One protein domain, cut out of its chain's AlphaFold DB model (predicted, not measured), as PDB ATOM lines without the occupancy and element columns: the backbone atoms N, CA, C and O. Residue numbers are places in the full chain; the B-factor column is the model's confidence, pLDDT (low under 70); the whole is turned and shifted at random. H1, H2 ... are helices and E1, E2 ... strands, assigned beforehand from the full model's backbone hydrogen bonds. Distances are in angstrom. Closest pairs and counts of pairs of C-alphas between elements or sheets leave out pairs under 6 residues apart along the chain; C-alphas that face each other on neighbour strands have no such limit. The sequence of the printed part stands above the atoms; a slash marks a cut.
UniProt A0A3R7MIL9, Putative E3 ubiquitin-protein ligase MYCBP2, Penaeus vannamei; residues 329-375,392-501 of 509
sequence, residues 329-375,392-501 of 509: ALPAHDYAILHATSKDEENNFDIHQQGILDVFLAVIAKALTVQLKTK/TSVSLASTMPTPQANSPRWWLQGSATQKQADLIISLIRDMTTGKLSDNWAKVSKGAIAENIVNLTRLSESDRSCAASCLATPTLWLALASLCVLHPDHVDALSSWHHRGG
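AT A GLANCE: This is residues 329 to 375 and 392 to 501 of the 509 residues of the protein "Putative E3 ubiquitin-protein ligase MYCBP2" of Penaeus vannamei (UniProt A0A3R7MIL9). Two crossed helices, H5 and H8, make the core of a rounded, mostly helical domain; H3 packs on H8, H4 runs past one side from H3 to the first part of H5, and H1 packs farther along H5. H9 comes close to H5 and H1, short H6 and H7 make a corner beyond the last residue of H5, and H2 and a ribbon of two antiparallel strands, E1 and E2, lie far from the core. The printed part has 157 residues with nine named helices and two named strands, in the order H1, H2, H3, E1, E2, H4, H5, H6, H7, H8, H9; the class is mostly helix. It is compact, with a radius of gyration of the C-alphas of 15.7 A and spans of 37 by 37 by 34 A.

HOW THE PARTS SIT: Start with H1, residues 335 to 340, and look across to H5, residues 438 to 457, the hub, which touches three helices. H1 touches residues 446 to 453 of H5 alone, at a steep tilt of 39 degrees, the same way; the closest C-alphas are those of Leu 338 and Glu 450, 7.0 A apart. H2, residues 342 to 345, meets H1 only through their link and is apart from H5, but only just, at 8.3 A. Go on to H3, residues 358 to 365: it touches H8, residues 473 to 483, with the C-alphas of Ala 365 and Ala 480 closest at 5.2 A, and is about perpendicular to it, only just, at 72 degrees. Next find E1, residues 369 to 373, and E2, residues 392 to 395, antiparallel neighbours at 151 degrees; N 370 and O 394 are within hydrogen-bond range at 2.8 A, as are N 392 and O 372 at 3.0 A. H4, residues 418 to 432, touches H3 at a steep tilt of 44 degrees, opposite ways, with the C-alphas of Ile 364 and Ala 421 closest at 4.6 A. Residues 428 to 432 of H4 alone touch H5, where the C-alphas of Thr 432 and Ala 441 are closest at 4.1 A. H8 touches residues 448 to 455 of H5 alone, at a steep tilt of 51 degrees, opposite ways, with the C-alphas of Ile 452 and Ala 478 closest at 4.7 A. H6, residues 460 to 464, and H7, residues 466 to 470, touch only at the corner, the C-alphas of Asp 462 and Cys 469 being closest at 5.2 A. H9, residues 487 to 497, is close to H5 but not clearly touching, with the C-alphas of Ala 449 and Leu 493 closest at 7.9 A. In H4, H6, H7 and H8 every O i to N i+4 pair is within hydrogen-bond range; in H1 1 of 2 are, in H3 2 of 4, in H5 14 of 16, and in H9 3 of 7, beside 4 of 8 O i to N i+3 pairs, while H2 is too short for an O i to N i+4 pair.

IN THESE COORDINATES: Find C-alpha 335, where H1 begins, at (7.519, 34.163, -11.718). E1 is 13.1 A long and H4 20.8 A. H5 starts at C-alpha 438, (3.662, 47.418, -1.629), and runs 28.7 A, with a kink of 25 degrees near residue 451. H8 is 15.8 A long, and H9 runs 16.8 A to C-alpha 497 at (17.395, 29.282, -18.181).

THE WHOLE: The two C-alphas farthest apart are those of Lys 375 and Ser 437, at 45.6 A. Residues 376 to 391 are not printed, and C-alphas 375 and 392 are 11.9 A apart across this cut. The links H2 to H3, 12 residues, and E2 to H4, 22 residues, are long. The mean pLDDT of the printed part is 82.1; it is under 70 at residues 333 to 348, 374 to 375, 402 to 406, 488 to 489 and 491 to 501.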
ATOM      1  N   ALA A 329      -6.050  42.600 -17.274       86.62
ATOM      2  CA  ALA A 329      -5.476  41.821 -16.182       86.62
ATOM      3  C   ALA A 329      -4.163  42.436 -15.687       86.62
ATOM      4  O   ALA A 329      -3.335  42.897 -16.472       86.62
ATOM      5  N   LEU A 330      -3.972  42.445 -14.365       89.56
ATOM      6  CA  LEU A 330      -2.692  42.827 -13.776       89.56
ATOM      7  C   LEU A 330      -1.688  41.666 -13.880       89.56
ATOM      8  O   LEU A 330      -2.092  40.512 -13.718       89.56
ATOM      9  N   PRO A 331      -0.391  41.966 -14.065       86.38
ATOM     10  CA  PRO A 331       0.665  40.963 -14.120       86.38
ATOM     11  C   PRO A 331       0.669  40.039 -12.903       86.38
ATOM     12  O   PRO A 331       0.475  40.478 -11.763       86.38
ATOM     13  N   ALA A 332       0.964  38.762 -13.138       78.00
ATOM     14  CA  ALA A 332       1.154  37.802 -12.061       78.00
ATOM     15  C   ALA A 332       2.368  38.179 -11.197       78.00
ATOM     16  O   ALA A 332       3.417  38.602 -11.685       78.00
ATOM     17  N   HIS A 333       2.226  37.991  -9.887       68.88
ATOM     18  CA  HIS A 333       3.272  38.294  -8.909       68.88
ATOM     19  C   HIS A 333       4.279  37.146  -8.730       68.88
ATOM     20  O   HIS A 333       5.329  37.350  -8.124       68.88
ATOM     21  N   ASP A 334       3.942  35.949  -9.221       66.31
ATOM     22  CA  ASP A 334       4.765  34.746  -9.122       66.31
ATOM     23  C   ASP A 334       5.379  34.404 -10.486       66.31
ATOM     24  O   ASP A 334       4.684  34.092 -11.457       66.31
ATOM     25  N   TYR A 335       6.709  34.451 -10.537       62.81
ATOM     26  CA  TYR A 335       7.519  34.163 -11.718       62.81
ATOM     27  C   TYR A 335       7.320  32.736 -12.244       62.81
ATOM     28  O   TYR A 335       7.454  32.508 -13.446       62.81
ATOM     29  N   ALA A 336       6.955  31.785 -11.376       58.44
ATOM     30  CA  ALA A 336       6.660  30.416 -11.787       58.44
ATOM     31  C   ALA A 336       5.399  30.335 -12.668       58.44
ATOM     32  O   ALA A 336       5.332  29.507 -13.576       58.44
ATOM     33  N   ILE A 337       4.423  31.224 -12.449       58.91
ATOM     34  CA  ILE A 337       3.154  31.256 -13.191       58.91
ATOM     35  C   ILE A 337       3.344  31.873 -14.583       58.91
ATOM     36  O   ILE A 337       2.774  31.363 -15.543       58.91
ATOM     37  N   LEU A 338       4.202  32.893 -14.720       58.84
ATOM     38  CA  LEU A 338       4.499  33.558 -16.006       58.84
ATOM     39  C   LEU A 338       5.062  32.598 -17.070       58.84
ATOM     40  O   LEU A 338       4.861  32.796 -18.269       58.84
ATOM     41  N   HIS A 339       5.758  31.547 -16.632       55.22
ATOM     42  CA  HIS A 339       6.236  30.473 -17.500       55.22
ATOM     43  C   HIS A 339       5.327  29.234 -17.501       55.22
ATOM     44  O   HIS A 339       5.481  28.410 -18.392       55.22
ATOM     45  N   ALA A 340       4.381  29.069 -16.571       49.59
ATOM     46  CA  ALA A 340       3.438  27.942 -16.581       49.59
ATOM     47  C   ALA A 340       2.264  28.174 -17.549       49.59
ATOM     48  O   ALA A 340       1.833  27.231 -18.208       49.59
ATOM     49  N   THR A 341       1.821  29.424 -17.721       48.28
ATOM     50  CA  THR A 341       0.873  29.818 -18.784       48.28
ATOM     51  C   THR A 341       1.463  29.713 -20.196       48.28
ATOM     52  O   THR A 341       0.720  29.752 -21.171       48.28
ATOM     53  N   SER A 342       2.783  29.506 -20.326       49.25
ATOM     54  CA  SER A 342       3.479  29.407 -21.619       49.25
ATOM     55  C   SER A 342       2.971  28.287 -22.523       49.25
ATOM     56  O   SER A 342       2.940  28.472 -23.731       49.25
ATOM     57  N   LYS A 343       2.544  27.143 -21.978       47.53
ATOM     58  CA  LYS A 343       2.220  25.982 -22.823       47.53
ATOM     59  C   LYS A 343       0.837  26.038 -23.472       47.53
ATOM     60  O   LYS A 343       0.677  25.459 -24.540       47.53
ATOM     61  N   ASP A 344      -0.126  26.731 -22.862       44.84
ATOM     62  CA  ASP A 344      -1.490  26.850 -23.399       44.84
ATOM     63  C   ASP A 344      -1.732  28.193 -24.126       44.84
ATOM     64  O   ASP A 344      -2.567  28.252 -25.027       44.84
ATOM     65  N   GLU A 345      -0.977  29.259 -23.811       51.66
ATOM     66  CA  GLU A 345      -1.121  30.593 -24.434       51.66
ATOM     67  C   GLU A 345      -0.097  30.909 -25.542       51.66
ATOM     68  O   GLU A 345      -0.239  31.928 -26.220       51.66
ATOM     69  N   GLU A 346       0.905  30.054 -25.793       51.59
ATOM     70  CA  GLU A 346       1.895  30.238 -26.880       51.59
ATOM     71  C   GLU A 346       1.241  30.435 -28.263       51.59
ATOM     72  O   GLU A 346       1.788  31.132 -29.114       51.59
ATOM     73  N   ASN A 347       0.033  29.894 -28.468       50.94
ATOM     74  CA  ASN A 347      -0.726  30.028 -29.715       50.94
ATOM     75  C   ASN A 347      -1.591  31.302 -29.818       50.94
ATOM     76  O   ASN A 347      -2.194  31.519 -30.866       50.94
ATOM     77  N   ASN A 348      -1.681  32.136 -28.774       65.62
ATOM     78  CA  ASN A 348      -2.549  33.324 -28.757       65.62
ATOM     79  C   ASN A 348      -1.865  34.576 -28.171       65.62
ATOM     80  O   ASN A 348      -2.531  35.442 -27.604       65.62
ATOM     81  N   PHE A 349      -0.534  34.674 -28.277       80.19
ATOM     82  CA  PHE A 349       0.198  35.864 -27.838       80.19
ATOM     83  C   PHE A 349      -0.156  37.078 -28.708       80.19
ATOM     84  O   PHE A 349       0.220  37.153 -29.880       80.19
ATOM     85  N   ASP A 350      -0.852  38.048 -28.120       80.50
ATOM     86  CA  ASP A 350      -1.161  39.311 -28.778       80.50
ATOM     87  C   ASP A 350      -0.008  40.313 -28.600       80.50
ATOM     88  O   ASP A 350       0.167  40.936 -27.550       80.50
ATOM     89  N   ILE A 351       0.753  40.523 -29.676       80.88
ATOM     90  CA  ILE A 351       1.846  41.509 -29.757       80.88
ATOM     91  C   ILE A 351       1.372  42.952 -29.496       80.88
ATOM     92  O   ILE A 351       2.186  43.852 -29.265       80.88
ATOM     93  N   HIS A 352       0.062  43.199 -29.567       80.75
ATOM     94  CA  HIS A 352      -0.556  44.497 -29.367       80.75
ATOM     95  C   HIS A 352      -1.185  44.671 -27.983       80.75
ATOM     96  O   HIS A 352      -1.524  45.813 -27.651       80.75
ATOM     97  N   GLN A 353      -1.192  43.654 -27.114       85.75
ATOM     98  CA  GLN A 353      -1.748  43.727 -25.756       85.75
ATOM     99  C   GLN A 353      -0.968  44.684 -24.842       85.75
ATOM    100  O   GLN A 353       0.226  44.509 -24.596       85.75
ATOM    101  N   GLN A 354      -1.627  45.742 -24.362       89.00
ATOM    102  CA  GLN A 354      -0.987  46.800 -23.577       89.00
ATOM    103  C   GLN A 354      -0.777  46.387 -22.114       89.00
ATOM    104  O   GLN A 354      -1.728  46.024 -21.426       89.00
ATOM    105  N   GLY A 355       0.450  46.536 -21.618       92.56
ATOM    106  CA  GLY A 355       0.791  46.382 -20.206       92.56
ATOM    107  C   GLY A 355       0.572  47.655 -19.378       92.56
ATOM    108  O   GLY A 355       0.561  48.779 -19.888       92.56
ATOM    109  N   ILE A 356       0.449  47.500 -18.056       95.06
ATOM    110  CA  ILE A 356       0.219  48.621 -17.121       95.06
ATOM    111  C   ILE A 356       1.370  49.643 -17.083       95.06
ATOM    112  O   ILE A 356       1.139  50.823 -16.814       95.06
ATOM    113  N   LEU A 357       2.609  49.217 -17.358       96.31
ATOM    114  CA  LEU A 357       3.782  50.100 -17.379       96.31
ATOM    115  C   LEU A 357       4.165  50.587 -18.778       96.31
ATOM    116  O   LEU A 357       5.039  51.446 -18.889       96.31
ATOM    117  N   ASP A 358       3.530  50.080 -19.832       95.50
ATOM    118  CA  ASP A 358       3.976  50.271 -21.212       95.50
ATOM    119  C   ASP A 358       4.071  51.744 -21.616       95.50
ATOM    120  O   ASP A 358       5.056  52.152 -22.229       95.50
ATOM    121  N   VAL A 359       3.091  52.560 -21.215       95.94
ATOM    122  CA  VAL A 359       3.082  54.002 -21.506       95.94
ATOM    123  C   VAL A 359       4.305  54.690 -20.886       95.94
ATOM    124  O   VAL A 359       4.948  55.513 -21.529       95.94
ATOM    125  N   PHE A 360       4.709  54.309 -19.670       98.00
ATOM    126  CA  PHE A 360       5.925  54.839 -19.049       98.00
ATOM    127  C   PHE A 360       7.188  54.282 -19.719       98.00
ATOM    128  O   PHE A 360       8.088  55.042 -20.074       98.00
ATOM    129  N   LEU A 361       7.250  52.968 -19.936       97.81
ATOM    130  CA  LEU A 361       8.391  52.300 -20.571       97.81
ATOM    131  C   LEU A 361       8.654  52.819 -21.985       97.81
ATOM    132  O   LEU A 361       9.805  52.915 -22.398       97.81
ATOM    133  N   ALA A 362       7.622  53.247 -22.702       96.94
ATOM    134  CA  ALA A 362       7.766  53.877 -24.001       96.94
ATOM    135  C   ALA A 362       8.557  55.183 -23.975       96.94
ATOM    136  O   ALA A 362       9.253  55.490 -24.938       96.94
ATOM    137  N   VAL A 363       8.490  55.955 -22.888       97.75
ATOM    138  CA  VAL A 363       9.328  57.153 -22.737       97.75
ATOM    139  C   VAL A 363      10.805  56.766 -22.706       97.75
ATOM    140  O   VAL A 363      11.617  57.425 -23.351       97.75
ATOM    141  N   ILE A 364      11.141  55.675 -22.011       98.12
ATOM    142  CA  ILE A 364      12.499  55.120 -21.990       98.12
ATOM    143  C   ILE A 364      12.853  54.596 -23.382       98.12
ATOM    144  O   ILE A 364      13.874  54.993 -23.934       98.12
ATOM    145  N   ALA A 365      11.987  53.781 -23.988       96.56
ATOM    146  CA  ALA A 365      12.202  53.197 -25.309       96.56
ATOM    147  C   ALA A 365      12.481  54.252 -26.394       96.56
ATOM    148  O   ALA A 365      13.405  54.088 -27.186       96.56
ATOM    149  N   LYS A 366      11.745  55.372 -26.387       95.31
ATOM    150  CA  LYS A 366      11.949  56.517 -27.292       95.31
ATOM    151  C   LYS A 366      13.296  57.228 -27.121       95.31
ATOM    152  O   LYS A 366      13.685  57.986 -28.007       95.31
ATOM    153  N   ALA A 367      13.978  57.029 -25.994       96.06
ATOM    154  CA  ALA A 367      15.312  57.560 -25.730       96.06
ATOM    155  C   ALA A 367      16.427  56.527 -25.985       96.06
ATOM    156  O   ALA A 367      17.604  56.876 -25.916       96.06
ATOM    157  N   LEU A 368      16.101  55.262 -26.268       95.25
ATOM    158  CA  LEU A 368      17.104  54.227 -26.510       95.25
ATOM    159  C   LEU A 368      17.678  54.299 -27.928       95.25
ATOM    160  O   LEU A 368      16.974  54.542 -28.909       95.25
ATOM    161  N   THR A 369      18.965  53.969 -28.018       92.81
ATOM    162  CA  THR A 369      19.684  53.764 -29.275       92.81
ATOM    163  C   THR A 369      20.271  52.357 -29.271       92.81
ATOM    164  O   THR A 369      21.074  52.017 -28.404       92.81
ATOM    165  N   VAL A 370      19.875  51.534 -30.239       91.06
ATOM    166  CA  VAL A 370      20.294  50.133 -30.366       91.06
ATOM    167  C   VAL A 370      21.353  50.018 -31.454       91.06
ATOM    168  O   VAL A 370      21.137  50.432 -32.590       91.06
ATOM    169  N   GLN A 371      22.504  49.438 -31.118       89.25
ATOM    170  CA  GLN A 371      23.569  49.159 -32.077       89.25
ATOM    171  C   GLN A 371      23.490  47.707 -32.547       89.25
ATOM    172  O   GLN A 371      23.689  46.772 -31.774       89.25
ATOM    173  N   LEU A 372      23.212  47.525 -33.832       84.69
ATOM    174  CA  LEU A 372      23.135  46.227 -34.480       84.69
ATOM    175  C   LEU A 372      24.494  45.866 -35.052       84.69
ATOM    176  O   LEU A 372      25.081  46.635 -35.810       84.69
ATOM    177  N   LYS A 373      24.962  44.664 -34.734       82.75
ATOM    178  CA  LYS A 373      26.161  44.085 -35.331       82.75
ATOM    179  C   LYS A 373      25.758  42.834 -36.095       82.75
ATOM    180  O   LYS A 373      25.525  41.790 -35.491       82.75
ATOM    181  N   THR A 374      25.674  42.929 -37.417       69.00
ATOM    182  CA  THR A 374      25.455  41.749 -38.255       69.00
ATOM    183  C   THR A 374      26.770  40.980 -38.363       69.00
ATOM    184  O   THR A 374      27.813  41.514 -38.749       69.00
ATOM    185  N   LYS A 375      26.757  39.708 -37.962       56.56
ATOM    186  CA  LYS A 375      27.864  38.795 -38.246       56.56
ATOM    187  C   LYS A 375      27.693  38.384 -39.709       56.56
ATOM    188  O   LYS A 375      26.676  37.788 -40.041       56.56
ATOM    189  N   THR A 392      25.358  49.222 -37.214       84.38
ATOM    190  CA  THR A 392      24.277  50.151 -37.570       84.38
ATOM    191  C   THR A 392      23.556  50.584 -36.304       84.38
ATOM    192  O   THR A 392      23.094  49.746 -35.533       84.38
ATOM    193  N   SER A 393      23.462  51.890 -36.078       87.62
ATOM    194  CA  SER A 393      22.754  52.467 -34.934       87.62
ATOM    195  C   SER A 393      21.308  52.775 -35.311       87.62
ATOM    196  O   SER A 393      21.068  53.412 -36.333       87.62
ATOM    197  N   VAL A 394      20.354  52.342 -34.491       90.12
ATOM    198  CA  VAL A 394      18.918  52.402 -34.782       90.12
ATOM    199  C   VAL A 394      18.146  52.919 -33.570       90.12
ATOM    200  O   VAL A 394      18.488  52.612 -32.430       90.12
ATOM    201  N   SER A 395      17.097  53.704 -33.811       91.50
ATOM    202  CA  SER A 395      16.181  54.221 -32.785       91.50
ATOM    203  C   SER A 395      14.742  53.755 -33.035       91.50
ATOM    204  O   SER A 395      14.391  53.365 -34.156       91.50
ATOM    205  N   LEU A 396      13.890  53.843 -32.011       89.19
ATOM    206  CA  LEU A 396      12.467  53.510 -32.127       89.19
ATOM    207  C   LEU A 396      11.788  54.351 -33.224       89.19
ATOM    208  O   LEU A 396      11.123  53.812 -34.104       89.19
ATOM    209  N   ALA A 397      12.055  55.659 -33.248       86.12
ATOM    210  CA  ALA A 397      11.500  56.581 -34.241       86.12
ATOM    211  C   ALA A 397      11.866  56.217 -35.694       86.12
ATOM    212  O   ALA A 397      11.104  56.508 -36.607       86.12
ATOM    213  N   SER A 398      13.017  55.568 -35.915       84.69
ATOM    214  CA  SER A 398      13.465  55.140 -37.251       84.69
ATOM    215  C   SER A 398      12.932  53.775 -37.703       84.69
ATOM    216  O   SER A 398      13.167  53.388 -38.843       84.69
ATOM    217  N   THR A 399      12.278  53.020 -36.817       84.00
ATOM    218  CA  THR A 399      11.868  51.623 -37.070       84.00
ATOM    219  C   THR A 399      10.373  51.397 -36.977       84.00
ATOM    220  O   THR A 399       9.861  50.474 -37.608       84.00
ATOM    221  N   MET A 400       9.667  52.232 -36.217       80.06
ATOM    222  CA  MET A 400       8.225  52.111 -36.088       80.06
ATOM    223  C   MET A 400       7.526  52.537 -37.384       80.06
ATOM    224  O   MET A 400       7.886  53.565 -37.963       80.06
ATOM    225  N   PRO A 401       6.500  51.790 -37.831       70.62
ATOM    226  CA  PRO A 401       5.673  52.210 -38.952       70.62
ATOM    227  C   PRO A 401       5.038  53.574 -38.682       70.62
ATOM    228  O   PRO A 401       4.689  53.889 -37.535       70.62
ATOM    229  N   THR A 402       4.828  54.349 -39.749       67.81
ATOM    230  CA  THR A 402       4.069  55.600 -39.690       67.81
ATOM    231  C   THR A 402       2.725  55.335 -39.006       67.81
ATOM    232  O   THR A 402       2.028  54.387 -39.387       67.81
ATOM    233  N   PRO A 403       2.356  56.113 -37.977       64.25
ATOM    234  CA  PRO A 403       1.168  55.815 -37.199       64.25
ATOM    235  C   PRO A 403      -0.090  55.898 -38.062       64.25
ATOM    236  O   PRO A 403      -0.332  56.886 -38.752       64.25
ATOM    237  N   GLN A 404      -0.928  54.865 -37.980       63.38
ATOM    238  CA  GLN A 404      -2.317  54.974 -38.412       63.38
ATOM    239  C   GLN A 404      -3.052  55.946 -37.478       63.38
ATOM    240  O   GLN A 404      -2.785  55.979 -36.270       63.38
ATOM    241  N   ALA A 405      -3.987  56.725 -38.029       60.41
ATOM    242  CA  ALA A 405      -4.848  57.595 -37.234       60.41
ATOM    243  C   ALA A 405      -5.526  56.781 -36.115       60.41
ATOM    244  O   ALA A 405      -6.025  55.684 -36.363       60.41
ATOM    245  N   ASN A 406      -5.530  57.311 -34.889       64.38
ATOM    246  CA  ASN A 406      -6.060  56.649 -33.688       64.38
ATOM    247  C   ASN A 406      -5.362  55.335 -33.279       64.38
ATOM    248  O   ASN A 406      -5.983  54.487 -32.641       64.38
ATOM    249  N   SER A 407      -4.071  55.161 -33.592       76.25
ATOM    250  CA  SER A 407      -3.313  53.998 -33.111       76.25
ATOM    251  C   SER A 407      -3.411  53.849 -31.577       76.25
ATOM    252  O   SER A 407      -3.112  54.806 -30.850       76.25
ATOM    253  N   PRO A 408      -3.749  52.653 -31.048       76.44
ATOM    254  CA  PRO A 408      -3.853  52.424 -29.602       76.44
ATOM    255  C   PRO A 408      -2.512  52.618 -28.877       76.44
ATOM    256  O   PRO A 408      -2.481  52.921 -27.687       76.44
ATOM    257  N   ARG A 409      -1.396  52.520 -29.611       85.00
ATOM    258  CA  ARG A 409      -0.025  52.692 -29.111       85.00
ATOM    259  C   ARG A 409       0.669  53.925 -29.678       85.00
ATOM    260  O   ARG A 409       1.890  53.948 -29.819       85.00
ATOM    261  N   TRP A 410      -0.101  54.967 -29.985       88.31
ATOM    262  CA  TRP A 410       0.411  56.263 -30.444       88.31
ATOM    263  C   TRP A 410       1.596  56.778 -29.598       88.31
ATOM    264  O   TRP A 410       2.490  57.435 -30.116       88.31
ATOM    265  N   TRP A 411       1.643  56.446 -28.305       91.62
ATOM    266  CA  TRP A 411       2.659  56.888 -27.350       91.62
ATOM    267  C   TRP A 411       4.069  56.319 -27.612       91.62
ATOM    268  O   TRP A 411       5.040  56.861 -27.071       91.62
ATOM    269  N   LEU A 412       4.206  55.289 -28.463       91.19
ATOM    270  CA  LEU A 412       5.495  54.784 -28.975       91.19
ATOM    271  C   LEU A 412       6.109  55.672 -30.063       91.19
ATOM    272  O   LEU A 412       7.274  55.499 -30.402       91.19
ATOM    273  N   GLN A 413       5.341  56.602 -30.625       89.12
ATOM    274  CA  GLN A 413       5.796  57.443 -31.725       89.12
ATOM    275  C   GLN A 413       6.585  58.660 -31.225       89.12
ATOM    276  O   GLN A 413       6.410  59.142 -30.098       89.12
ATOM    277  N   GLY A 414       7.441  59.184 -32.101       86.88
ATOM    278  CA  GLY A 414       8.322  60.313 -31.811       86.88
ATOM    279  C   GLY A 414       9.559  59.926 -30.996       86.88
ATOM    280  O   GLY A 414       9.943  58.762 -30.916       86.88
ATOM    281  N   SER A 415      10.196  60.922 -30.385       88.94
ATOM    282  CA  SER A 415      11.420  60.759 -29.593       88.94
ATOM    283  C   SER A 415      11.232  61.242 -28.152       88.94
ATOM    284  O   SER A 415      10.221  61.856 -27.798       88.94
ATOM    285  N   ALA A 416      12.189  60.912 -27.285       92.50
ATOM    286  CA  ALA A 416      12.260  61.406 -25.916       92.50
ATOM    287  C   ALA A 416      13.708  61.763 -25.564       92.50
ATOM    288  O   ALA A 416      14.657  61.186 -26.094       92.50
ATOM    289  N   THR A 417      13.886  62.727 -24.661       92.62
ATOM    290  CA  THR A 417      15.223  63.111 -24.185       92.62
ATOM    291  C   THR A 417      15.725  62.134 -23.120       92.62
ATOM    292  O   THR A 417      14.927  61.599 -22.349       92.62
ATOM    293  N   GLN A 418      17.049  61.968 -23.005       94.44
ATOM    294  CA  GLN A 418      17.658  61.136 -21.951       94.44
ATOM    295  C   GLN A 418      17.224  61.576 -20.548       94.44
ATOM    296  O   GLN A 418      16.792  60.760 -19.745       94.44
ATOM    297  N   LYS A 419      17.203  62.893 -20.292       94.25
ATOM    298  CA  LYS A 419      16.754  63.455 -19.007       94.25
ATOM    299  C   LYS A 419      15.324  63.041 -18.652       94.25
ATOM    300  O   LYS A 419      15.022  62.817 -17.485       94.25
ATOM    301  N   GLN A 420      14.435  62.965 -19.642       93.69
ATOM    302  CA  GLN A 420      13.059  62.540 -19.412       93.69
ATOM    303  C   GLN A 420      12.974  61.031 -19.144       93.69
ATOM    304  O   GLN A 420      12.229  60.614 -18.255       93.69
ATOM    305  N   ALA A 421      13.763  60.221 -19.855       97.19
ATOM    306  CA  ALA A 421      13.882  58.792 -19.582       97.19
ATOM    307  C   ALA A 421      14.415  58.526 -18.162       97.19
ATOM    308  O   ALA A 421      13.820  57.726 -17.445       97.19
ATOM    309  N   ASP A 422      15.434  59.259 -17.705       97.62
ATOM    310  CA  ASP A 422      15.992  59.141 -16.347       97.62
ATOM    311  C   ASP A 422      14.944  59.395 -15.252       97.62
ATOM    312  O   ASP A 422      14.889  58.692 -14.237       97.62
ATOM    313  N   LEU A 423      14.061  60.378 -15.458       97.69
ATOM    314  CA  LEU A 423      12.975  60.681 -14.525       97.69
ATOM    315  C   LEU A 423      11.948  59.549 -14.441       97.69
ATOM    316  O   LEU A 423      11.459  59.245 -13.348       97.69
ATOM    317  N   ILE A 424      11.644  58.909 -15.572       98.31
ATOM    318  CA  ILE A 424      10.762  57.741 -15.620       98.31
ATOM    319  C   ILE A 424      11.436  56.503 -15.027       98.31
ATOM    320  O   ILE A 424      10.805  55.807 -14.236       98.31
ATOM    321  N   ILE A 425      12.718  56.270 -15.311       97.88
ATOM    322  CA  ILE A 425      13.515  55.214 -14.670       97.88
ATOM    323  C   ILE A 425      13.463  55.378 -13.151       97.88
ATOM    324  O   ILE A 425      13.185  54.422 -12.429       97.88
ATOM    325  N   SER A 426      13.673  56.600 -12.656       97.69
ATOM    326  CA  SER A 426      13.578  56.908 -11.229       97.69
ATOM    327  C   SER A 426      12.174  56.645 -10.670       97.69
ATOM    328  O   SER A 426      12.053  56.083  -9.584       97.69
ATOM    329  N   LEU A 427      11.114  57.013 -11.396       97.69
ATOM    330  CA  LEU A 427       9.733  56.760 -10.977       97.69
ATOM    331  C   LEU A 427       9.426  55.254 -10.898       97.69
ATOM    332  O   LEU A 427       8.876  54.798  -9.899       97.69
ATOM    333  N   ILE A 428       9.807  54.475 -11.915       97.50
ATOM    334  CA  ILE A 428       9.577  53.023 -11.940       97.50
ATOM    335  C   ILE A 428      10.400  52.330 -10.847       97.50
ATOM    336  O   ILE A 428       9.895  51.424 -10.189       97.50
ATOM    337  N   ARG A 429      11.633  52.776 -10.578       95.62
ATOM    338  CA  ARG A 429      12.428  52.260  -9.448       95.62
ATOM    339  C   ARG A 429      11.775  52.546  -8.097       95.62
ATOM    340  O   ARG A 429      11.784  51.690  -7.217       95.62
ATOM    341  N   ASP A 430      11.178  53.720  -7.922       95.56
ATOM    342  CA  ASP A 430      10.418  54.027  -6.709       95.56
ATOM    343  C   ASP A 430       9.176  53.124  -6.567       95.56
ATOM    344  O   ASP A 430       8.844  52.720  -5.452       95.56
ATOM    345  N   MET A 431       8.528  52.746  -7.677       95.50
ATOM    346  CA  MET A 431       7.459  51.740  -7.661       95.50
ATOM    347  C   MET A 431       7.990  50.375  -7.225       95.50
ATOM    348  O   MET A 431       7.477  49.817  -6.263       95.50
ATOM    349  N   THR A 432       9.029  49.849  -7.885       93.31
ATOM    350  CA  THR A 432       9.538  48.485  -7.642       93.31
ATOM    351  C   THR A 432      10.153  48.310  -6.255       93.31
ATOM    352  O   THR A 432      10.081  47.218  -5.696       93.31
ATOM    353  N   THR A 433      10.714  49.373  -5.676       92.62
ATOM    354  CA  THR A 433      11.249  49.375  -4.300       92.62
ATOM    355  C   THR A 433      10.176  49.579  -3.227       92.62
ATOM    356  O   THR A 433      10.491  49.512  -2.044       92.62
ATOM    357  N   GLY A 434       8.915  49.810  -3.611       92.75
ATOM    358  CA  GLY A 434       7.796  49.956  -2.675       92.75
ATOM    359  C   GLY A 434       7.674  51.325  -2.016       92.75
ATOM    360  O   GLY A 434       6.878  51.481  -1.097       92.75
ATOM    361  N   LYS A 435       8.392  52.349  -2.498       94.00
ATOM    362  CA  LYS A 435       8.273  53.714  -1.954       94.00
ATOM    363  C   LYS A 435       6.892  54.333  -2.168       94.00
ATOM    364  O   LYS A 435       6.517  55.234  -1.427       94.00
ATOM    365  N   LEU A 436       6.171  53.894  -3.203       93.56
ATOM    366  CA  LEU A 436       4.799  54.333  -3.467       93.56
ATOM    367  C   LEU A 436       3.807  53.491  -2.662       93.56
ATOM    368  O   LEU A 436       3.042  54.030  -1.871       93.56
ATOM    369  N   SER A 437       3.822  52.173  -2.871       94.19
ATOM    370  CA  SER A 437       3.097  51.193  -2.059       94.19
ATOM    371  C   SER A 437       3.597  49.774  -2.347       94.19
ATOM    372  O   SER A 437       4.151  49.506  -3.418       94.19
ATOM    373  N   ASP A 438       3.330  48.838  -1.435       93.56
ATOM    374  CA  ASP A 438       3.662  47.418  -1.629       93.56
ATOM    375  C   ASP A 438       2.943  46.803  -2.839       93.56
ATOM    376  O   ASP A 438       3.485  45.935  -3.527       93.56
ATOM    377  N   ASN A 439       1.724  47.265  -3.132       93.56
ATOM    378  CA  ASN A 439       0.966  46.810  -4.298       93.56
ATOM    379  C   ASN A 439       1.646  47.249  -5.599       93.56
ATOM    380  O   ASN A 439       1.784  46.439  -6.515       93.56
ATOM    381  N   TRP A 440       2.117  48.501  -5.668       95.25
ATOM    382  CA  TRP A 440       2.912  48.974  -6.802       95.25
ATOM    383  C   TRP A 440       4.218  48.199  -6.941       95.25
ATOM    384  O   TRP A 440       4.562  47.819  -8.056       95.25
ATOM    385  N   ALA A 441       4.902  47.880  -5.838       93.50
ATOM    386  CA  ALA A 441       6.123  47.079  -5.893       93.50
ATOM    387  C   ALA A 441       5.896  45.742  -6.590       93.50
ATOM    388  O   ALA A 441       6.604  45.421  -7.544       93.50
ATOM    389  N   LYS A 442       4.888  44.986  -6.150       91.00
ATOM    390  CA  LYS A 442       4.589  43.663  -6.702       91.00
ATOM    391  C   LYS A 442       4.145  43.745  -8.167       91.00
ATOM    392  O   LYS A 442       4.689  43.023  -9.000       91.00
ATOM    393  N   VAL A 443       3.212  44.641  -8.493       94.00
ATOM    394  CA  VAL A 443       2.665  44.774  -9.855       94.00
ATOM    395  C   VAL A 443       3.719  45.276 -10.841       94.00
ATOM    396  O   VAL A 443       3.863  44.710 -11.920       94.00
ATOM    397  N   SER A 444       4.504  46.295 -10.478       94.44
ATOM    398  CA  SER A 444       5.552  46.827 -11.357       94.44
ATOM    399  C   SER A 444       6.652  45.803 -11.619       94.44
ATOM    400  O   SER A 444       7.152  45.699 -12.736       94.44
ATOM    401  N   LYS A 445       7.006  45.011 -10.603       91.50
ATOM    402  CA  LYS A 445       7.948  43.895 -10.720       91.50
ATOM    403  C   LYS A 445       7.452  42.795 -11.666       91.50
ATOM    404  O   LYS A 445       8.249  42.296 -12.462       91.50
ATOM    405  N   GLY A 446       6.168  42.445 -11.587       90.75
ATOM    406  CA  GLY A 446       5.520  41.509 -12.510       90.75
ATOM    407  C   GLY A 446       5.485  42.046 -13.942       90.75
ATOM    408  O   GLY A 446       5.926  41.359 -14.855       90.75
ATOM    409  N   ALA A 447       5.086  43.310 -14.129       92.94
ATOM    410  CA  ALA A 447       5.018  43.959 -15.443       92.94
ATOM    411  C   ALA A 447       6.375  43.991 -16.170       92.94
ATOM    412  O   ALA A 447       6.459  43.717 -17.365       92.94
ATOM    413  N   ILE A 448       7.456  44.318 -15.450       93.00
ATOM    414  CA  ILE A 448       8.821  44.328 -16.007       93.00
ATOM    415  C   ILE A 448       9.215  42.926 -16.480       93.00
ATOM    416  O   ILE A 448       9.794  42.772 -17.554       93.00
ATOM    417  N   ALA A 449       8.904  41.905 -15.682       89.81
ATOM    418  CA  ALA A 449       9.221  40.521 -16.003       89.81
ATOM    419  C   ALA A 449       8.437  40.022 -17.216       89.81
ATOM    420  O   ALA A 449       9.020  39.444 -18.128       89.81
ATOM    421  N   GLU A 450       7.136  40.297 -17.243       88.38
ATOM    422  CA  GLU A 450       6.244  39.963 -18.347       88.38
ATOM    423  C   GLU A 450       6.736  40.572 -19.664       88.38
ATOM    424  O   GLU A 450       6.873  39.851 -20.647       88.38
ATOM    425  N   ASN A 451       7.141  41.846 -19.676       91.44
ATOM    426  CA  ASN A 451       7.699  42.482 -20.874       91.44
ATOM    427  C   ASN A 451       8.991  41.815 -21.375       91.44
ATOM    428  O   ASN A 451       9.188  41.692 -22.584       91.44
ATOM    429  N   ILE A 452       9.860  41.348 -20.472       90.25
ATOM    430  CA  ILE A 452      11.075  40.605 -20.842       90.25
ATOM    431  C   ILE A 452      10.715  39.214 -21.387       90.25
ATOM    432  O   ILE A 452      11.260  38.790 -22.406       90.25
ATOM    433  N   VAL A 453       9.778  38.511 -20.746       86.75
ATOM    434  CA  VAL A 453       9.326  37.175 -21.168       86.75
ATOM    435  C   VAL A 453       8.559  37.232 -22.490       86.75
ATOM    436  O   VAL A 453       8.730  36.344 -23.321       86.75
ATOM    437  N   ASN A 454       7.790  38.285 -22.757       87.94
ATOM    438  CA  ASN A 454       7.050  38.462 -24.009       87.94
ATOM    439  C   ASN A 454       7.967  38.490 -25.240       87.94
ATOM    440  O   ASN A 454       7.576  38.029 -26.311       87.94
ATOM    441  N   LEU A 455       9.232  38.905 -25.090       87.25
ATOM    442  CA  LEU A 455      10.233  38.770 -26.153       87.25
ATOM    443  C   LEU A 455      10.436  37.300 -26.566       87.25
ATOM    444  O   LEU A 455      10.593  36.996 -27.751       87.25
ATOM    445  N   THR A 456      10.372  36.378 -25.599       84.62
ATOM    446  CA  THR A 456      10.470  34.921 -25.809       84.62
ATOM    447  C   THR A 456       9.200  34.300 -26.401       84.62
ATOM    448  O   THR A 456       9.269  33.181 -26.906       84.62
ATOM    449  N   ARG A 457       8.100  35.057 -26.492       85.25
ATOM    450  CA  ARG A 457       6.830  34.640 -27.114       85.25
ATOM    451  C   ARG A 457       6.631  35.157 -28.545       85.25
ATOM    452  O   ARG A 457       5.673  34.769 -29.201       85.25
ATOM    453  N   LEU A 458       7.529  36.014 -29.048       84.69
ATOM    454  CA  LEU A 458       7.491  36.459 -30.447       84.69
ATOM    455  C   LEU A 458       7.559  35.281 -31.429       84.69
ATOM    456  O   LEU A 458       8.356  34.356 -31.244       84.69
ATOM    457  N   SER A 459       6.770  35.374 -32.500       84.56
ATOM    458  CA  SER A 459       6.736  34.381 -33.571       84.56
ATOM    459  C   SER A 459       8.088  34.264 -34.285       84.56
ATOM    460  O   SER A 459       8.899  35.195 -34.300       84.56
ATOM    461  N   GLU A 460       8.337  33.122 -34.929       81.56
ATOM    462  CA  GLU A 460       9.555  32.937 -35.724       81.56
ATOM    463  C   GLU A 460       9.622  33.930 -36.897       81.56
ATOM    464  O   GLU A 460      10.696  34.453 -37.188       81.56
ATOM    465  N   SER A 461       8.481  34.290 -37.501       82.25
ATOM    466  CA  SER A 461       8.407  35.323 -38.540       82.25
ATOM    467  C   SER A 461       8.915  36.678 -38.051       82.25
ATOM    468  O   SER A 461       9.736  37.293 -38.734       82.25
ATOM    469  N   ASP A 462       8.521  37.102 -36.848       82.25
ATOM    470  CA  ASP A 462       8.948  38.387 -36.285       82.25
ATOM    471  C   ASP A 462      10.432  38.394 -35.897       82.25
ATOM    472  O   ASP A 462      11.079  39.439 -35.931       82.25
ATOM    473  N   ARG A 463      10.996  37.224 -35.570       83.06
ATOM    474  CA  ARG A 463      12.418  37.051 -35.231       83.06
ATOM    475  C   ARG A 463      13.327  36.845 -36.438       83.06
ATOM    476  O   ARG A 463      14.516  37.151 -36.357       83.06
ATOM    477  N   SER A 464      12.787  36.312 -37.533       78.25
ATOM    478  CA  SER A 464      13.547  35.839 -38.699       78.25
ATOM    479  C   SER A 464      14.374  36.930 -39.384       78.25
ATOM    480  O   SER A 464      15.438  36.656 -39.938       78.25
ATOM    481  N   CYS A 465      13.914  38.181 -39.321       82.38
ATOM    482  CA  CYS A 465      14.585  39.332 -39.906       82.38
ATOM    483  C   CYS A 465      14.740  40.454 -38.875       82.38
ATOM    484  O   CYS A 465      13.781  40.831 -38.200       82.38
ATOM    485  N   ALA A 466      15.935  41.055 -38.819       81.62
ATOM    486  CA  ALA A 466      16.230  42.169 -37.918       81.62
ATOM    487  C   ALA A 466      15.250  43.339 -38.094       81.62
ATOM    488  O   ALA A 466      14.802  43.908 -37.105       81.62
ATOM    489  N   ALA A 467      14.874  43.666 -39.336       82.88
ATOM    490  CA  ALA A 467      13.918  44.736 -39.614       82.88
ATOM    491  C   ALA A 467      12.523  44.442 -39.033       82.88
ATOM    492  O   ALA A 467      11.910  45.343 -38.467       82.88
ATOM    493  N   SER A 468      12.051  43.189 -39.113       84.88
ATOM    494  CA  SER A 468      10.751  42.792 -38.544       84.88
ATOM    495  C   SER A 468      10.784  42.865 -37.023       84.88
ATOM    496  O   SER A 468       9.907  43.470 -36.416       84.88
ATOM    497  N   CYS A 469      11.850  42.346 -36.406       86.88
ATOM    498  CA  CYS A 469      11.991  42.353 -34.954       86.88
ATOM    499  C   CYS A 469      12.060  43.786 -34.403       86.88
ATOM    500  O   CYS A 469      11.448  44.087 -33.378       86.88
ATOM    501  N   LEU A 470      12.781  44.679 -35.089       88.75
ATOM    502  CA  LEU A 470      12.925  46.084 -34.702       88.75
ATOM    503  C   LEU A 470      11.640  46.896 -34.861       88.75
ATOM    504  O   LEU A 470      11.476  47.890 -34.163       88.75
ATOM    505  N   ALA A 471      10.733  46.475 -35.740       87.12
ATOM    506  CA  ALA A 471       9.417  47.085 -35.879       87.12
ATOM    507  C   ALA A 471       8.431  46.639 -34.779       87.12
ATOM    508  O   ALA A 471       7.337  47.195 -34.682       87.12
ATOM    509  N   THR A 472       8.789  45.653 -33.939       88.69
ATOM    510  CA  THR A 472       7.899  45.176 -32.870       88.69
ATOM    511  C   THR A 472       7.965  46.065 -31.621       88.69
ATOM    512  O   THR A 472       9.051  46.305 -31.084       88.69
ATOM    513  N   PRO A 473       6.814  46.493 -31.064       90.06
ATOM    514  CA  PRO A 473       6.757  47.138 -29.750       90.06
ATOM    515  C   PRO A 473       7.394  46.297 -28.639       90.06
ATOM    516  O   PRO A 473       8.055  46.833 -27.752       90.06
ATOM    517  N   THR A 474       7.211  44.976 -28.713       91.69
ATOM    518  CA  THR A 474       7.665  44.000 -27.719       91.69
ATOM    519  C   THR A 474       9.168  44.087 -27.473       91.69
ATOM    520  O   THR A 474       9.590  44.113 -26.318       91.69
ATOM    521  N   LEU A 475       9.984  44.207 -28.530       92.62
ATOM    522  CA  LEU A 475      11.432  44.369 -28.384       92.62
ATOM    523  C   LEU A 475      11.780  45.632 -27.591       92.62
ATOM    524  O   LEU A 475      12.552  45.583 -26.635       92.62
ATOM    525  N   TRP A 476      11.209  46.768 -27.975       94.44
ATOM    526  CA  TRP A 476      11.546  48.059 -27.383       94.44
ATOM    527  C   TRP A 476      11.072  48.191 -25.936       94.44
ATOM    528  O   TRP A 476      11.791  48.745 -25.102       94.44
ATOM    529  N   LEU A 477       9.904  47.635 -25.615       95.19
ATOM    530  CA  LEU A 477       9.398  47.570 -24.244       95.19
ATOM    531  C   LEU A 477      10.220  46.607 -23.377       95.19
ATOM    532  O   LEU A 477      10.475  46.919 -22.212       95.19
ATOM    533  N   ALA A 478      10.705  45.491 -23.931       94.62
ATOM    534  CA  ALA A 478      11.633  44.597 -23.239       94.62
ATOM    535  C   ALA A 478      12.974  45.293 -22.949       94.62
ATOM    536  O   ALA A 478      13.451  45.267 -21.816       94.62
ATOM    537  N   LEU A 479      13.549  45.992 -23.935       95.06
ATOM    538  CA  LEU A 479      14.783  46.766 -23.760       95.06
ATOM    539  C   LEU A 479      14.622  47.871 -22.706       95.06
ATOM    540  O   LEU A 479      15.471  48.007 -21.829       95.06
ATOM    541  N   ALA A 480      13.512  48.612 -22.736       97.00
ATOM    542  CA  ALA A 480      13.195  49.603 -21.709       97.00
ATOM    543  C   ALA A 480      13.032  48.967 -20.316       97.00
ATOM    544  O   ALA A 480      13.490  49.532 -19.322       97.00
ATOM    545  N   SER A 481      12.424  47.779 -20.240       95.94
ATOM    546  CA  SER A 481      12.241  47.026 -18.992       95.94
ATOM    547  C   SER A 481      13.578  46.588 -18.385       95.94
ATOM    548  O   SER A 481      13.746  46.646 -17.168       95.94
ATOM    549  N   LEU A 482      14.571  46.243 -19.212       93.81
ATOM    550  CA  LEU A 482      15.926  45.927 -18.748       93.81
ATOM    551  C   LEU A 482      16.621  47.126 -18.077       93.81
ATOM    552  O   LEU A 482      17.382  46.931 -17.133       93.81
ATOM    553  N   CYS A 483      16.326  48.369 -18.482       94.62
ATOM    554  CA  CYS A 483      16.889  49.575 -17.850       94.62
ATOM    555  C   CYS A 483      16.401  49.800 -16.403       94.62
ATOM    556  O   CYS A 483      17.035  50.521 -15.620       94.62
ATOM    557  N   VAL A 484      15.262  49.201 -16.044       94.44
ATOM    558  CA  VAL A 484      14.596  49.343 -14.739       94.44
ATOM    559  C   VAL A 484      14.517  48.029 -13.960       94.44
ATOM    560  O   VAL A 484      13.913  47.996 -12.885       94.44
ATOM    561  N   LEU A 485      15.136  46.959 -14.469       89.25
ATOM    562  CA  LEU A 485      15.146  45.649 -13.832       89.25
ATOM    563  C   LEU A 485      15.830  45.720 -12.459       89.25
ATOM    564  O   LEU A 485      16.929  46.259 -12.312       89.25
ATOM    565  N   HIS A 486      15.162  45.178 -11.441       77.69
ATOM    566  CA  HIS A 486      15.688  45.148 -10.081       77.69
ATOM    567  C   HIS A 486      16.790  44.076  -9.955       77.69
ATOM    568  O   HIS A 486      16.572  42.970 -10.450       77.69
ATOM    569  N   PRO A 487      17.925  44.339  -9.271       74.25
ATOM    570  CA  PRO A 487      19.019  43.372  -9.116       74.25
ATOM    571  C   PRO A 487      18.564  41.997  -8.612       74.25
ATOM    572  O   PRO A 487      18.863  40.992  -9.244       74.25
ATOM    573  N   ASP A 488      17.731  41.959  -7.568       69.75
ATOM    574  CA  ASP A 488      17.173  40.715  -7.004       69.75
ATOM    575  C   ASP A 488      16.411  39.848  -8.027       69.75
ATOM    576  O   ASP A 488      16.163  38.668  -7.798       69.75
ATOM    577  N   HIS A 489      15.977  40.433  -9.148       69.88
ATOM    578  CA  HIS A 489      15.177  39.759 -10.170       69.88
ATOM    579  C   HIS A 489      16.029  39.264 -11.339       69.88
ATOM    580  O   HIS A 489      15.569  38.437 -12.127       69.88
ATOM    581  N   VAL A 490      17.271  39.744 -11.443       71.06
ATOM    582  CA  VAL A 490      18.246  39.273 -12.430       71.06
ATOM    583  C   VAL A 490      18.514  37.788 -12.208       71.06
ATOM    584  O   VAL A 490      18.482  37.015 -13.163       71.06
ATOM    585  N   ASP A 491      18.675  37.365 -10.953       66.56
ATOM    586  CA  ASP A 491      18.941  35.967 -10.599       66.56
ATOM    587  C   ASP A 491      17.728  35.064 -10.857       66.56
ATOM    588  O   ASP A 491      17.878  33.965 -11.383       66.56
ATOM    589  N   ALA A 492      16.508  35.526 -10.572       65.75
ATOM    590  CA  ALA A 492      15.286  34.762 -10.836       65.75
ATOM    591  C   ALA A 492      15.055  34.525 -12.343       65.75
ATOM    592  O   ALA A 492      14.715  33.415 -12.751       65.75
ATOM    593  N   LEU A 493      15.295  35.545 -13.176       67.81
ATOM    594  CA  LEU A 493      15.138  35.452 -14.633       67.81
ATOM    595  C   LEU A 493      16.294  34.693 -15.310       67.81
ATOM    596  O   LEU A 493      16.079  34.013 -16.313       67.81
ATOM    597  N   SER A 494      17.515  34.768 -14.768       64.25
ATOM    598  CA  SER A 494      18.698  34.084 -15.321       64.25
ATOM    599  C   SER A 494      18.840  32.621 -14.874       64.25
ATOM    600  O   SER A 494      19.277  31.770 -15.655       64.25
ATOM    601  N   SER A 495      18.439  32.288 -13.643       50.28
ATOM    602  CA  SER A 495      18.548  30.929 -13.088       50.28
ATOM    603  C   SER A 495      17.515  29.945 -13.648       50.28
ATOM    604  O   SER A 495      17.763  28.738 -13.649       50.28
ATOM    605  N   TRP A 496      16.391  30.421 -14.195       46.91
ATOM    606  CA  TRP A 496      15.417  29.555 -14.868       46.91
ATOM    607  C   TRP A 496      15.943  28.992 -16.199       46.91
ATOM    608  O   TRP A 496      15.723  27.815 -16.490       46.91
ATOM    609  N   HIS A 497      16.737  29.765 -16.955       44.16
ATOM    610  CA  HIS A 497      17.395  29.282 -18.181       44.16
ATOM    611  C   HIS A 497      18.300  28.062 -17.926       44.16
ATOM    612  O   HIS A 497      18.450  27.211 -18.795       44.16
ATOM    613  N   HIS A 498      18.852  27.928 -16.715       38.56
ATOM    614  CA  HIS A 498      19.667  26.773 -16.327       38.56
ATOM    615  C   HIS A 498      18.839  25.538 -15.928       38.56
ATOM    616  O   HIS A 498      19.379  24.435 -15.887       38.56
ATOM    617  N   ARG A 499      17.538  25.686 -15.638       39.97
ATOM    618  CA  ARG A 499      16.643  24.561 -15.297       39.97
ATOM    619  C   ARG A 499      15.851  24.038 -16.498       39.97
ATOM    620  O   ARG A 499      15.422  22.889 -16.478       39.97
ATOM    621  N   GLY A 500      15.707  24.841 -17.553       40.12
ATOM    622  CA  GLY A 500      15.086  24.471 -18.827       40.12
ATOM    623  C   GLY A 500      16.081  23.973 -19.881       40.12
ATOM    624  O   GLY A 500      16.169  24.560 -20.946       40.12
ATOM    625  N   GLY A 501      16.825  22.905 -19.580       34.56
ATOM    626  CA  GLY A 501      17.415  21.992 -20.570       34.56
ATOM    627  C   GLY A 501      18.417  22.542 -21.596       34.56
ATOM    628  O   GLY A 501      18.054  22.706 -22.750       34.56
TER     629      GLY A 501